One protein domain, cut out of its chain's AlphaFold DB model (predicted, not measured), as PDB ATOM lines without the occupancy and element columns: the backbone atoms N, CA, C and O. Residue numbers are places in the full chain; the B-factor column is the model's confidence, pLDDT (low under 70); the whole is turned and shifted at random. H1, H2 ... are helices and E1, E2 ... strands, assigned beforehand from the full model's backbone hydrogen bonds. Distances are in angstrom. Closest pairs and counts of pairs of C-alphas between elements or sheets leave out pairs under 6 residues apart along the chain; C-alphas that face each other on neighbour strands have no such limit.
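What this domain is: This is residues 94 to 172 of the 172 residues of the protein "zf-C3Hc3H domain-containing protein" of Trichomonas vaginalis (UniProt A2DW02). This is a model with little regular structure: a small two-stranded hairpin, E1 and E2, lies at one side, one long straight helix, H1, at the other, and the winding stretch 116 to 150 fills the space between. Of 79 printed residues, the named elements, in the order H1, E1, E2, hold only 27; the class is mixed, the sheet antiparallel. The whole is loose, with a radius of gyration of the C-alphas of 14.7 A and spans of 36 by 34 by 24 A.

Where its parts are: Find E1, residues 151 to 153, from C-alpha 151 at (138.502, 160.665, 154.512), and E2, residues 160 to 162. H1, residues 95 to 115, runs 30.7 A to C-alpha 115 at (158.429, 138.454, 153.334).

How they stand to each other: In the hairpin, E1 and E2 are antiparallel at 139 degrees; look for N 152 and O 161, 2.9 A apart, within hydrogen-bond range. H1 and E2 are apart. In H1 every O i to N i+4 pair is within hydrogen-bond range.

The domain as a whole: The farthest C-alphas, of Thr 94 and Ala 164, are 42.6 A apart. The printed part has no cut; the link from H1 to E1, 35 residues, is long. Only residue 172 is under pLDDT 70.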
ATOM      1  N   THR A  94     142.092 138.840 126.132       95.44
ATOM      2  CA  THR A  94     140.753 139.266 126.537       95.44
ATOM      3  C   THR A  94     140.807 140.159 127.779       95.44
ATOM      4  O   THR A  94     141.784 140.162 128.525       95.44
ATOM      5  N   GLU A  95     139.723 140.887 128.058       93.38
ATOM      6  CA  GLU A  95     139.586 141.664 129.300       93.38
ATOM      7  C   GLU A  95     139.812 140.795 130.551       93.38
ATOM      8  O   GLU A  95     140.515 141.205 131.473       93.38
ATOM      9  N   SER A  96     139.321 139.550 130.540       95.06
ATOM     10  CA  SER A  96     139.533 138.591 131.630       95.06
ATOM     11  C   SER A  96     141.008 138.237 131.831       95.06
ATOM     12  O   SER A  96     141.437 138.040 132.970       95.06
ATOM     13  N   ASP A  97     141.792 138.145 130.755       92.00
ATOM     14  CA  ASP A  97     143.223 137.837 130.848       92.00
ATOM     15  C   ASP A  97     143.972 139.004 131.502       92.00
ATOM     16  O   ASP A  97     144.822 138.816 132.377       92.00
ATOM     17  N   ILE A  98     143.596 140.229 131.131       91.75
ATOM     18  CA  ILE A  98     144.149 141.455 131.706       91.75
ATOM     19  C   ILE A  98     143.798 141.549 133.196       91.75
ATOM     20  O   ILE A  98     144.681 141.796 134.020       91.75
ATOM     21  N   GLU A  99     142.541 141.306 133.575       92.12
ATOM     22  CA  GLU A  99     142.131 141.262 134.983       92.12
ATOM     23  C   GLU A  99     142.947 140.238 135.780       92.12
ATOM     24  O   GLU A  99     143.426 140.531 136.882       92.12
ATOM     25  N   GLN A 100     143.169 139.050 135.215       93.50
ATOM     26  CA  GLN A 100     143.972 138.015 135.853       93.50
ATOM     27  C   GLN A 100     145.429 138.456 136.052       93.50
ATOM     28  O   GLN A 100     145.988 138.215 137.128       93.50
ATOM     29  N   LEU A 101     146.029 139.156 135.084       92.88
ATOM     30  CA  LEU A 101     147.373 139.731 135.225       92.88
ATOM     31  C   LEU A 101     147.451 140.725 136.394       92.88
ATOM     32  O   LEU A 101     148.407 140.694 137.174       92.88
ATOM     33  N   TYR A 102     146.439 141.580 136.572       93.31
ATOM     34  CA  TYR A 102     146.394 142.503 137.712       93.31
ATOM     35  C   TYR A 102     146.302 141.769 139.055       93.31
ATOM     36  O   TYR A 102     147.012 142.145 139.995       93.31
ATOM     37  N   LYS A 103     145.514 140.691 139.137       94.69
ATOM     38  CA  LYS A 103     145.423 139.852 140.346       94.69
ATOM     39  C   LYS A 103     146.737 139.143 140.666       94.69
ATOM     40  O   LYS A 103     147.194 139.152 141.806       94.69
ATOM     41  N   GLN A 104     147.402 138.580 139.659       93.62
ATOM     42  CA  GLN A 104     148.715 137.953 139.842       93.62
ATOM     43  C   GLN A 104     149.757 138.968 140.326       93.62
ATOM     44  O   GLN A 104     150.510 138.704 141.267       93.62
ATOM     45  N   ARG A 105     149.764 140.167 139.733       93.94
ATOM     46  CA  ARG A 105     150.635 141.271 140.153       93.94
ATOM     47  C   ARG A 105     150.374 141.687 141.602       93.94
ATOM     48  O   ARG A 105     151.325 141.994 142.327       93.94
ATOM     49  N   HIS A 106     149.111 141.722 142.014       95.69
ATOM     50  CA  HIS A 106     148.707 142.019 143.382       95.69
ATOM     51  C   HIS A 106     149.266 140.996 144.377       95.69
ATOM     52  O   HIS A 106     149.982 141.380 145.307       95.69
ATOM     53  N   GLU A 107     149.011 139.706 144.147       95.50
ATOM     54  CA  GLU A 107     149.460 138.619 145.026       95.50
ATOM     55  C   GLU A 107     150.986 138.533 145.115       95.50
ATOM     56  O   GLU A 107     151.549 138.405 146.207       95.50
ATOM     57  N   TRP A 108     151.681 138.703 143.987       94.38
ATOM     58  CA  TRP A 108     153.140 138.767 143.981       94.38
ATOM     59  C   TRP A 108     153.652 139.902 144.875       94.38
ATOM     60  O   TRP A 108     154.517 139.702 145.730       94.38
ATOM     61  N   ARG A 109     153.087 141.105 144.728       94.06
ATOM     62  CA  ARG A 109     153.526 142.278 145.490       94.06
ATOM     63  C   ARG A 109     153.213 142.151 146.976       94.06
ATOM     64  O   ARG A 109     154.029 142.566 147.798       94.06
ATOM     65  N   LYS A 110     152.065 141.569 147.315       93.62
ATOM     66  CA  LYS A 110     151.684 141.240 148.689       93.62
ATOM     67  C   LYS A 110     152.690 140.278 149.323       93.62
ATOM     68  O   LYS A 110     153.267 140.622 150.350       93.62
ATOM     69  N   THR A 111     153.004 139.175 148.642       93.69
ATOM     70  CA  THR A 111     153.977 138.168 149.097       93.69
ATOM     71  C   THR A 111     155.362 138.776 149.337       93.69
ATOM     72  O   THR A 111     155.970 138.572 150.386       93.69
ATOM     73  N   ILE A 112     155.868 139.584 148.395       93.50
ATOM     74  CA  ILE A 112     157.179 140.238 148.534       93.50
ATOM     75  C   ILE A 112     157.218 141.162 149.754       93.50
ATOM     76  O   ILE A 112     158.205 141.168 150.489       93.50
ATOM     77  N   LYS A 113     156.158 141.944 149.979       91.69
ATOM     78  CA  LYS A 113     156.089 142.861 151.118       91.69
ATOM     79  C   LYS A 113     155.980 142.140 152.455       91.69
ATOM     80  O   LYS A 113     156.651 142.543 153.402       91.69
ATOM     81  N   GLU A 114     155.182 141.079 152.519       90.69
ATOM     82  CA  GLU A 114     155.041 140.240 153.714       90.69
ATOM     83  C   GLU A 114     156.379 139.597 154.093       90.69
ATOM     84  O   GLU A 114     156.804 139.706 155.242       90.69
ATOM     85  N   ASN A 115     157.107 139.052 153.114       92.94
ATOM     86  CA  ASN A 115     158.429 138.454 153.334       92.94
ATOM     87  C   ASN A 115     159.479 139.463 153.825       92.94
ATOM     88  O   ASN A 115     160.409 139.091 154.535       92.94
ATOM     89  N   ARG A 116     159.344 140.742 153.457       93.25
ATOM     90  CA  ARG A 116     160.250 141.820 153.886       93.25
ATOM     91  C   ARG A 116     159.840 142.488 155.201       93.25
ATOM     92  O   ARG A 116     160.549 143.378 155.662       93.25
ATOM     93  N   GLY A 117     158.697 142.115 155.782       91.06
ATOM     94  CA  GLY A 117     158.137 142.807 156.947       91.06
ATOM     95  C   GLY A 117     157.740 144.261 156.657       91.06
ATOM     96  O   GLY A 117     157.718 145.094 157.563       91.06
ATOM     97  N   GLU A 118     157.459 144.592 155.395       91.62
ATOM     98  CA  GLU A 118     157.034 145.928 154.979       91.62
ATOM     99  C   GLU A 118     155.530 146.154 155.233       91.62
ATOM    100  O   GLU A 118     154.764 145.251 155.577       91.62
ATOM    101  N   ALA A 119     155.070 147.391 155.027       89.69
ATOM    102  CA  ALA A 119     153.654 147.735 155.128       89.69
ATOM    103  C   ALA A 119     152.784 146.941 154.131       89.69
ATOM    104  O   ALA A 119     153.128 146.822 152.952       89.69
ATOM    105  N   LYS A 120     151.625 146.464 154.603       93.81
ATOM    106  CA  LYS A 120     150.686 145.616 153.846       93.81
ATOM    107  C   LYS A 120     150.164 146.288 152.568       93.81
ATOM    108  O   LYS A 120     150.102 147.514 152.462       93.81
ATOM    109  N   ILE A 121     149.756 145.467 151.605       95.69
ATOM    110  CA  ILE A 121     149.067 145.902 150.382       95.69
ATOM    111  C   ILE A 121     147.557 146.006 150.643       95.69
ATOM    112  O   ILE A 121     147.024 145.311 151.505       95.69
ATOM    113  N   CYS A 122     146.895 146.929 149.938       96.62
ATOM    114  CA  CYS A 122     145.442 147.118 149.931       96.62
ATOM    115  C   CYS A 122     144.703 145.782 149.797       96.62
ATOM    116  O   CYS A 122     145.154 144.932 149.059       96.62
ATOM    117  N   CYS A 123     143.539 145.598 150.412       95.44
ATOM    118  CA  CYS A 123     142.788 144.339 150.300       95.44
ATOM    119  C   CYS A 123     141.956 144.187 149.007       95.44
ATOM    120  O   CYS A 123     141.140 143.278 148.911       95.44
ATOM    121  N   VAL A 124     142.080 145.109 148.049       96.00
ATOM    122  CA  VAL A 124     141.352 145.041 146.771       96.00
ATOM    123  C   VAL A 124     142.215 144.249 145.789       96.00
ATOM    124  O   VAL A 124     143.362 144.640 145.590       96.00
ATOM    125  N   GLU A 125     141.667 143.175 145.205       92.12
ATOM    126  CA  GLU A 125     142.396 142.102 144.491       92.12
ATOM    127  C   GLU A 125     143.279 142.551 143.312       92.12
ATOM    128  O   GLU A 125     144.154 141.807 142.893       92.12
ATOM    129  N   ASP A 126     143.091 143.756 142.782       92.62
ATOM    130  CA  ASP A 126     143.844 144.326 141.655       92.62
ATOM    131  C   ASP A 126     144.738 145.517 142.066       92.62
ATOM    132  O   ASP A 126     145.447 146.119 141.254       92.62
ATOM    133  N   CYS A 127     144.731 145.885 143.349       94.94
ATOM    134  CA  CYS A 127     145.340 147.116 143.825       94.94
ATOM    135  C   CYS A 127     146.737 146.886 144.399       94.94
ATOM    136  O   CYS A 127     146.904 146.241 145.424       94.94
ATOM    137  N   ILE A 128     147.754 147.511 143.814       94.69
ATOM    138  CA  ILE A 128     149.158 147.360 144.244       94.69
ATOM    139  C   ILE A 128     149.606 148.342 145.338       94.69
ATOM    140  O   ILE A 128     150.788 148.391 145.696       94.69
ATOM    141  N   ASN A 129     148.698 149.202 145.797       95.81
ATOM    142  CA  ASN A 129     149.032 150.302 146.693       95.81
ATOM    143  C   ASN A 129     149.131 149.820 148.140       95.81
ATOM    144  O   ASN A 129     148.366 148.968 148.583       95.81
ATOM    145  N   THR A 130     150.049 150.415 148.894       95.44
ATOM    146  CA  THR A 130     150.198 150.167 150.332       95.44
ATOM    147  C   THR A 130     148.981 150.688 151.102       95.44
ATOM    148  O   THR A 130     148.422 151.731 150.746       95.44
ATOM    149  N   VAL A 131     148.578 149.983 152.162       95.44
ATOM    150  CA  VAL A 131     147.503 150.429 153.062       95.44
ATOM    151  C   VAL A 131     147.884 151.688 153.836       95.44
ATOM    152  O   VAL A 131     149.062 151.936 154.099       95.44
ATOM    153  N   VAL A 132     146.882 152.473 154.232       92.62
ATOM    154  CA  VAL A 132     147.088 153.520 155.243       92.62
ATOM    155  C   VAL A 132     147.141 152.894 156.646       92.62
ATOM    156  O   VAL A 132     146.551 151.831 156.859       92.62
ATOM    157  N   PRO A 133     147.828 153.521 157.621       89.44
ATOM    158  CA  PRO A 133     147.877 153.009 158.987       89.44
ATOM    159  C   PRO A 133     146.478 152.756 159.558       89.44
ATOM    160  O   PRO A 133     145.580 153.582 159.404       89.44
ATOM    161  N   SER A 134     146.313 151.624 160.245       89.69
ATOM    162  CA  SER A 134     145.049 151.191 160.869       89.69
ATOM    163  C   SER A 134     143.898 150.871 159.902       89.69
ATOM    164  O   SER A 134     142.769 150.710 160.353       89.69
ATOM    165  N   SER A 135     144.165 150.737 158.599       94.12
ATOM    166  CA  SER A 135     143.184 150.313 157.593       94.12
ATOM    167  C   SER A 135     143.693 149.112 156.795       94.12
ATOM    168  O   SER A 135     144.896 148.861 156.706       94.12
ATOM    169  N   LEU A 136     142.769 148.378 156.173       95.50
ATOM    170  CA  LEU A 136     143.074 147.368 155.153       95.50
ATOM    171  C   LEU A 136     143.101 147.955 153.732       95.50
ATOM    172  O   LEU A 136     143.403 147.248 152.770       95.50
ATOM    173  N   TYR A 137     142.806 149.246 153.583       96.56
ATOM    174  CA  TYR A 137     142.692 149.916 152.295       96.56
ATOM    175  C   TYR A 137     143.805 150.949 152.100       96.56
ATOM    176  O   TYR A 137     144.297 151.576 153.038       96.56
ATOM    177  N   CYS A 138     144.222 151.138 150.849       95.38
ATOM    178  CA  CYS A 138     145.098 152.246 150.471       95.38
ATOM    179  C   CYS A 138     144.324 153.570 150.401       95.38
ATOM    180  O   CYS A 138     143.095 153.574 150.370       95.38
ATOM    181  N   ALA A 139     145.032 154.694 150.273       92.50
ATOM    182  CA  ALA A 139     144.418 156.023 150.174       92.50
ATOM    183  C   ALA A 139     143.373 156.148 149.044       92.50
ATOM    184  O   ALA A 139     142.381 156.850 149.206       92.50
ATOM    185  N   ASN A 140     143.547 155.432 147.928       92.88
ATOM    186  CA  ASN A 140     142.599 155.461 146.807       92.88
ATOM    187  C   ASN A 140     141.323 154.648 147.076       92.88
ATOM    188  O   ASN A 140     140.266 154.959 146.536       92.88
ATOM    189  N   HIS A 141     141.411 153.620 147.921       96.12
ATOM    190  CA  HIS A 141     140.295 152.736 148.269       96.12
ATOM    191  C   HIS A 141     139.770 152.959 149.686       96.12
ATOM    192  O   HIS A 141     138.899 152.226 150.139       96.12
ATOM    193  N   ILE A 142     140.261 153.988 150.372       96.00
ATOM    194  CA  ILE A 142     140.003 154.232 151.789       96.00
ATOM    195  C   ILE A 142     138.520 154.441 152.115       96.00
ATOM    196  O   ILE A 142     138.077 154.135 153.212       96.00
ATOM    197  N   LEU A 143     137.733 154.902 151.142       95.44
ATOM    198  CA  LEU A 143     136.283 155.070 151.274       95.44
ATOM    199  C   LEU A 143     135.512 153.740 151.324       95.44
ATOM    200  O   LEU A 143     134.318 153.750 151.599       95.44
ATOM    201  N   ARG A 144     136.170 152.610 151.035       95.38
ATOM    202  CA  ARG A 144     135.610 151.265 151.225       95.38
ATOM    203  C   ARG A 144     135.772 150.769 152.666       95.38
ATOM    204  O   ARG A 144     135.175 149.756 153.008       95.38
ATOM    205  N   ASP A 145     136.564 151.457 153.493       95.31
ATOM    206  CA  ASP A 145     136.735 151.122 154.904       95.31
ATOM    207  C   ASP A 145     135.564 151.677 155.735       95.31
ATOM    208  O   ASP A 145     135.464 152.898 155.894       95.31
ATOM    209  N   PRO A 146     134.691 150.827 156.308       92.06
ATOM    210  CA  PRO A 146     133.559 151.293 157.109       92.06
ATOM    211  C   PRO A 146     133.986 151.949 158.429       92.06
ATOM    212  O   PRO A 146     133.203 152.682 159.034       92.06
ATOM    213  N   ASN A 147     135.214 151.699 158.895       91.12
ATOM    214  CA  ASN A 147     135.720 152.250 160.150       91.12
ATOM    215  C   ASN A 147     136.427 153.595 159.960       91.12
ATOM    216  O   ASN A 147     136.720 154.278 160.945       91.12
ATOM    217  N   GLN A 148     136.692 154.003 158.716       90.00
ATOM    218  CA  GLN A 148     137.374 155.255 158.448       90.00
ATOM    219  C   GLN A 148     136.407 156.448 158.432       90.00
ATOM    220  O   GLN A 148     135.429 156.480 157.695       90.00
ATOM    221  N   LYS A 149     136.742 157.488 159.203       89.06
ATOM    222  CA  LYS A 149     136.016 158.766 159.304       89.06
ATOM    223  C   LYS A 149     136.821 159.985 158.835       89.06
ATOM    224  O   LYS A 149     136.258 161.058 158.655       89.06
ATOM    225  N   ALA A 150     138.134 159.845 158.656       90.75
ATOM    226  CA  ALA A 150     139.033 160.950 158.321       90.75
ATOM    227  C   ALA A 150     139.023 161.328 156.830       90.75
ATOM    228  O   ALA A 150     139.454 162.429 156.482       90.75
ATOM    229  N   TYR A 151     138.548 160.436 155.955       93.81
ATOM    230  CA  TYR A 151     138.502 160.665 154.512       93.81
ATOM    231  C   TYR A 151     137.070 160.866 154.030       93.81
ATOM    232  O   TYR A 151     136.140 160.236 154.525       93.81
ATOM    233  N   GLN A 152     136.912 161.725 153.029       94.31
ATOM    234  CA  GLN A 152     135.654 161.993 152.342       94.31
ATOM    235  C   GLN A 152     135.856 161.925 150.829       94.31
ATOM    236  O   GLN A 152     136.979 162.036 150.329       94.31
ATOM    237  N   LYS A 153     134.764 161.728 150.088       95.12
ATOM    238  CA  LYS A 153     134.769 161.761 148.624       95.12
ATOM    239  C   LYS A 153     134.573 163.193 148.144       95.12
ATOM    240  O   LYS A 153     133.645 163.863 148.583       95.12
ATOM    241  N   CYS A 154     135.430 163.681 147.252       94.56
ATOM    242  CA  CYS A 154     135.231 164.996 146.644       94.56
ATOM    243  C   CYS A 154     134.043 164.960 145.677       94.56
ATOM    244  O   CYS A 154     134.026 164.128 144.778       94.56
ATOM    245  N   GLU A 155     133.094 165.887 145.799       94.94
ATOM    246  CA  GLU A 155     131.929 165.954 144.901       94.94
ATOM    247  C   GLU A 155     132.299 166.351 143.463       94.94
ATOM    248  O   GLU A 155     131.621 165.958 142.521       94.94
ATOM    249  N   LYS A 156     133.405 167.087 143.276       95.06
ATOM    250  CA  LYS A 156     133.869 167.538 141.952       95.06
ATOM    251  C   LYS A 156     134.644 166.456 141.198       95.06
ATOM    252  O   LYS A 156     134.302 166.122 140.072       95.06
ATOM    253  N   CYS A 157     135.708 165.920 141.802       93.62
ATOM    254  CA  CYS A 157     136.613 164.973 141.131       93.62
ATOM    255  C   CYS A 157     136.449 163.519 141.579       93.62
ATOM    256  O   CYS A 157     137.178 162.652 141.104       93.62
ATOM    257  N   ASN A 158     135.536 163.237 142.514       92.38
ATOM    258  CA  ASN A 158     135.270 161.904 143.059       92.38
ATOM    259  C   ASN A 158     136.453 161.218 143.767       92.38
ATOM    260  O   ASN A 158     136.324 160.063 144.174       92.38
ATOM    261  N   ARG A 159     137.580 161.915 143.967       92.00
ATOM    262  CA  ARG A 159     138.757 161.375 144.663       92.00
ATOM    263  C   ARG A 159     138.582 161.415 146.186       92.00
ATOM    264  O   ARG A 159     137.987 162.371 146.697       92.00
ATOM    265  N   PRO A 160     139.119 160.424 146.921       94.19
ATOM    266  CA  PRO A 160     139.240 160.506 148.370       94.19
ATOM    267  C   PRO A 160     140.171 161.652 148.781       94.19
ATOM    268  O   PRO A 160     141.218 161.861 148.169       94.19
ATOM    269  N   TYR A 161     139.820 162.371 149.841       93.12
ATOM    270  CA  TYR A 161     140.666 163.398 150.448       93.12
ATOM    271  C   TYR A 161     140.474 163.428 151.967       93.12
ATOM    272  O   TYR A 161     139.461 162.951 152.474       93.12
ATOM    273  N   ILE A 162     141.441 163.990 152.696       92.56
ATOM    274  CA  ILE A 162     141.355 164.147 154.154       92.56
ATOM    275  C   ILE A 162     140.410 165.307 154.468       92.56
ATOM    276  O   ILE A 162     140.684 166.442 154.073       92.56
ATOM    277  N   ALA A 163     139.340 165.043 155.220       91.44
ATOM    278  CA  ALA A 163     138.284 166.018 155.507       91.44
ATOM    279  C   ALA A 163     138.831 167.341 156.080       91.44
ATOM    280  O   ALA A 163     138.413 168.415 155.662       91.44
ATOM    281  N   ALA A 164     139.831 167.265 156.966       92.06
ATOM    282  CA  ALA A 164     140.452 168.432 157.598       92.06
ATOM    283  C   ALA A 164     141.216 169.354 156.627       92.06
ATOM    284  O   ALA A 164     141.371 170.539 156.904       92.06
ATOM    285  N   ILE A 165     141.716 168.824 155.505       91.31
ATOM    286  CA  ILE A 165     142.569 169.566 154.560       91.31
ATOM    287  C   ILE A 165     141.778 169.979 153.311       91.31
ATOM    288  O   ILE A 165     142.131 170.952 152.642       91.31
ATOM    289  N   GLY A 166     140.682 169.286 152.998       91.00
ATOM    290  CA  GLY A 166     139.924 169.495 151.766       91.00
ATOM    291  C   GLY A 166     140.569 168.825 150.545       91.00
ATOM    292  O   GLY A 166     141.679 168.294 150.607       91.00
ATOM    293  N   CYS A 167     139.859 168.828 149.416       92.31
ATOM    294  CA  CYS A 167     140.352 168.229 148.176       92.31
ATOM    295  C   CYS A 167     141.458 169.091 147.554       92.31
ATOM    296  O   CYS A 167     141.184 170.177 147.051       92.31
ATOM    297  N   LEU A 168     142.696 168.591 147.546       90.44
ATOM    298  CA  LEU A 168     143.836 169.298 146.952       90.44
ATOM    299  C   LEU A 168     143.782 169.335 145.419       90.44
ATOM    300  O   LEU A 168     144.235 170.299 144.824       90.44
ATOM    301  N   SER A 169     143.184 168.328 144.774       90.69
ATOM    302  CA  SER A 169     143.098 168.269 143.305       90.69
ATOM    303  C   SER A 169     142.125 169.278 142.690       90.69
ATOM    304  O   SER A 169     142.134 169.451 141.481       90.69
ATOM    305  N   CYS A 170     141.245 169.891 143.486       90.75
ATOM    306  CA  CYS A 170     140.254 170.867 143.014       90.75
ATOM    307  C   CYS A 170     140.430 172.244 143.664       90.75
ATOM    308  O   CYS A 170     139.496 173.042 143.638       90.75
ATOM    309  N   LYS A 171     141.571 172.469 144.326       79.75
ATOM    310  CA  LYS A 171     141.923 173.728 144.995       79.75
ATOM    311  C   LYS A 171     142.691 174.700 144.088       79.75
ATOM    312  O   LYS A 171     143.166 175.712 144.592       79.75
ATOM    313  N   GLU A 172     142.793 174.383 142.801       58.59
ATOM    314  CA  GLU A 172     143.245 175.305 141.752       58.59
ATOM    315  C   GLU A 172     142.115 176.246 141.324       58.59
ATOM    316  O   GLU A 172     140.969 175.756 141.159       58.59
TER     317      GLU A 172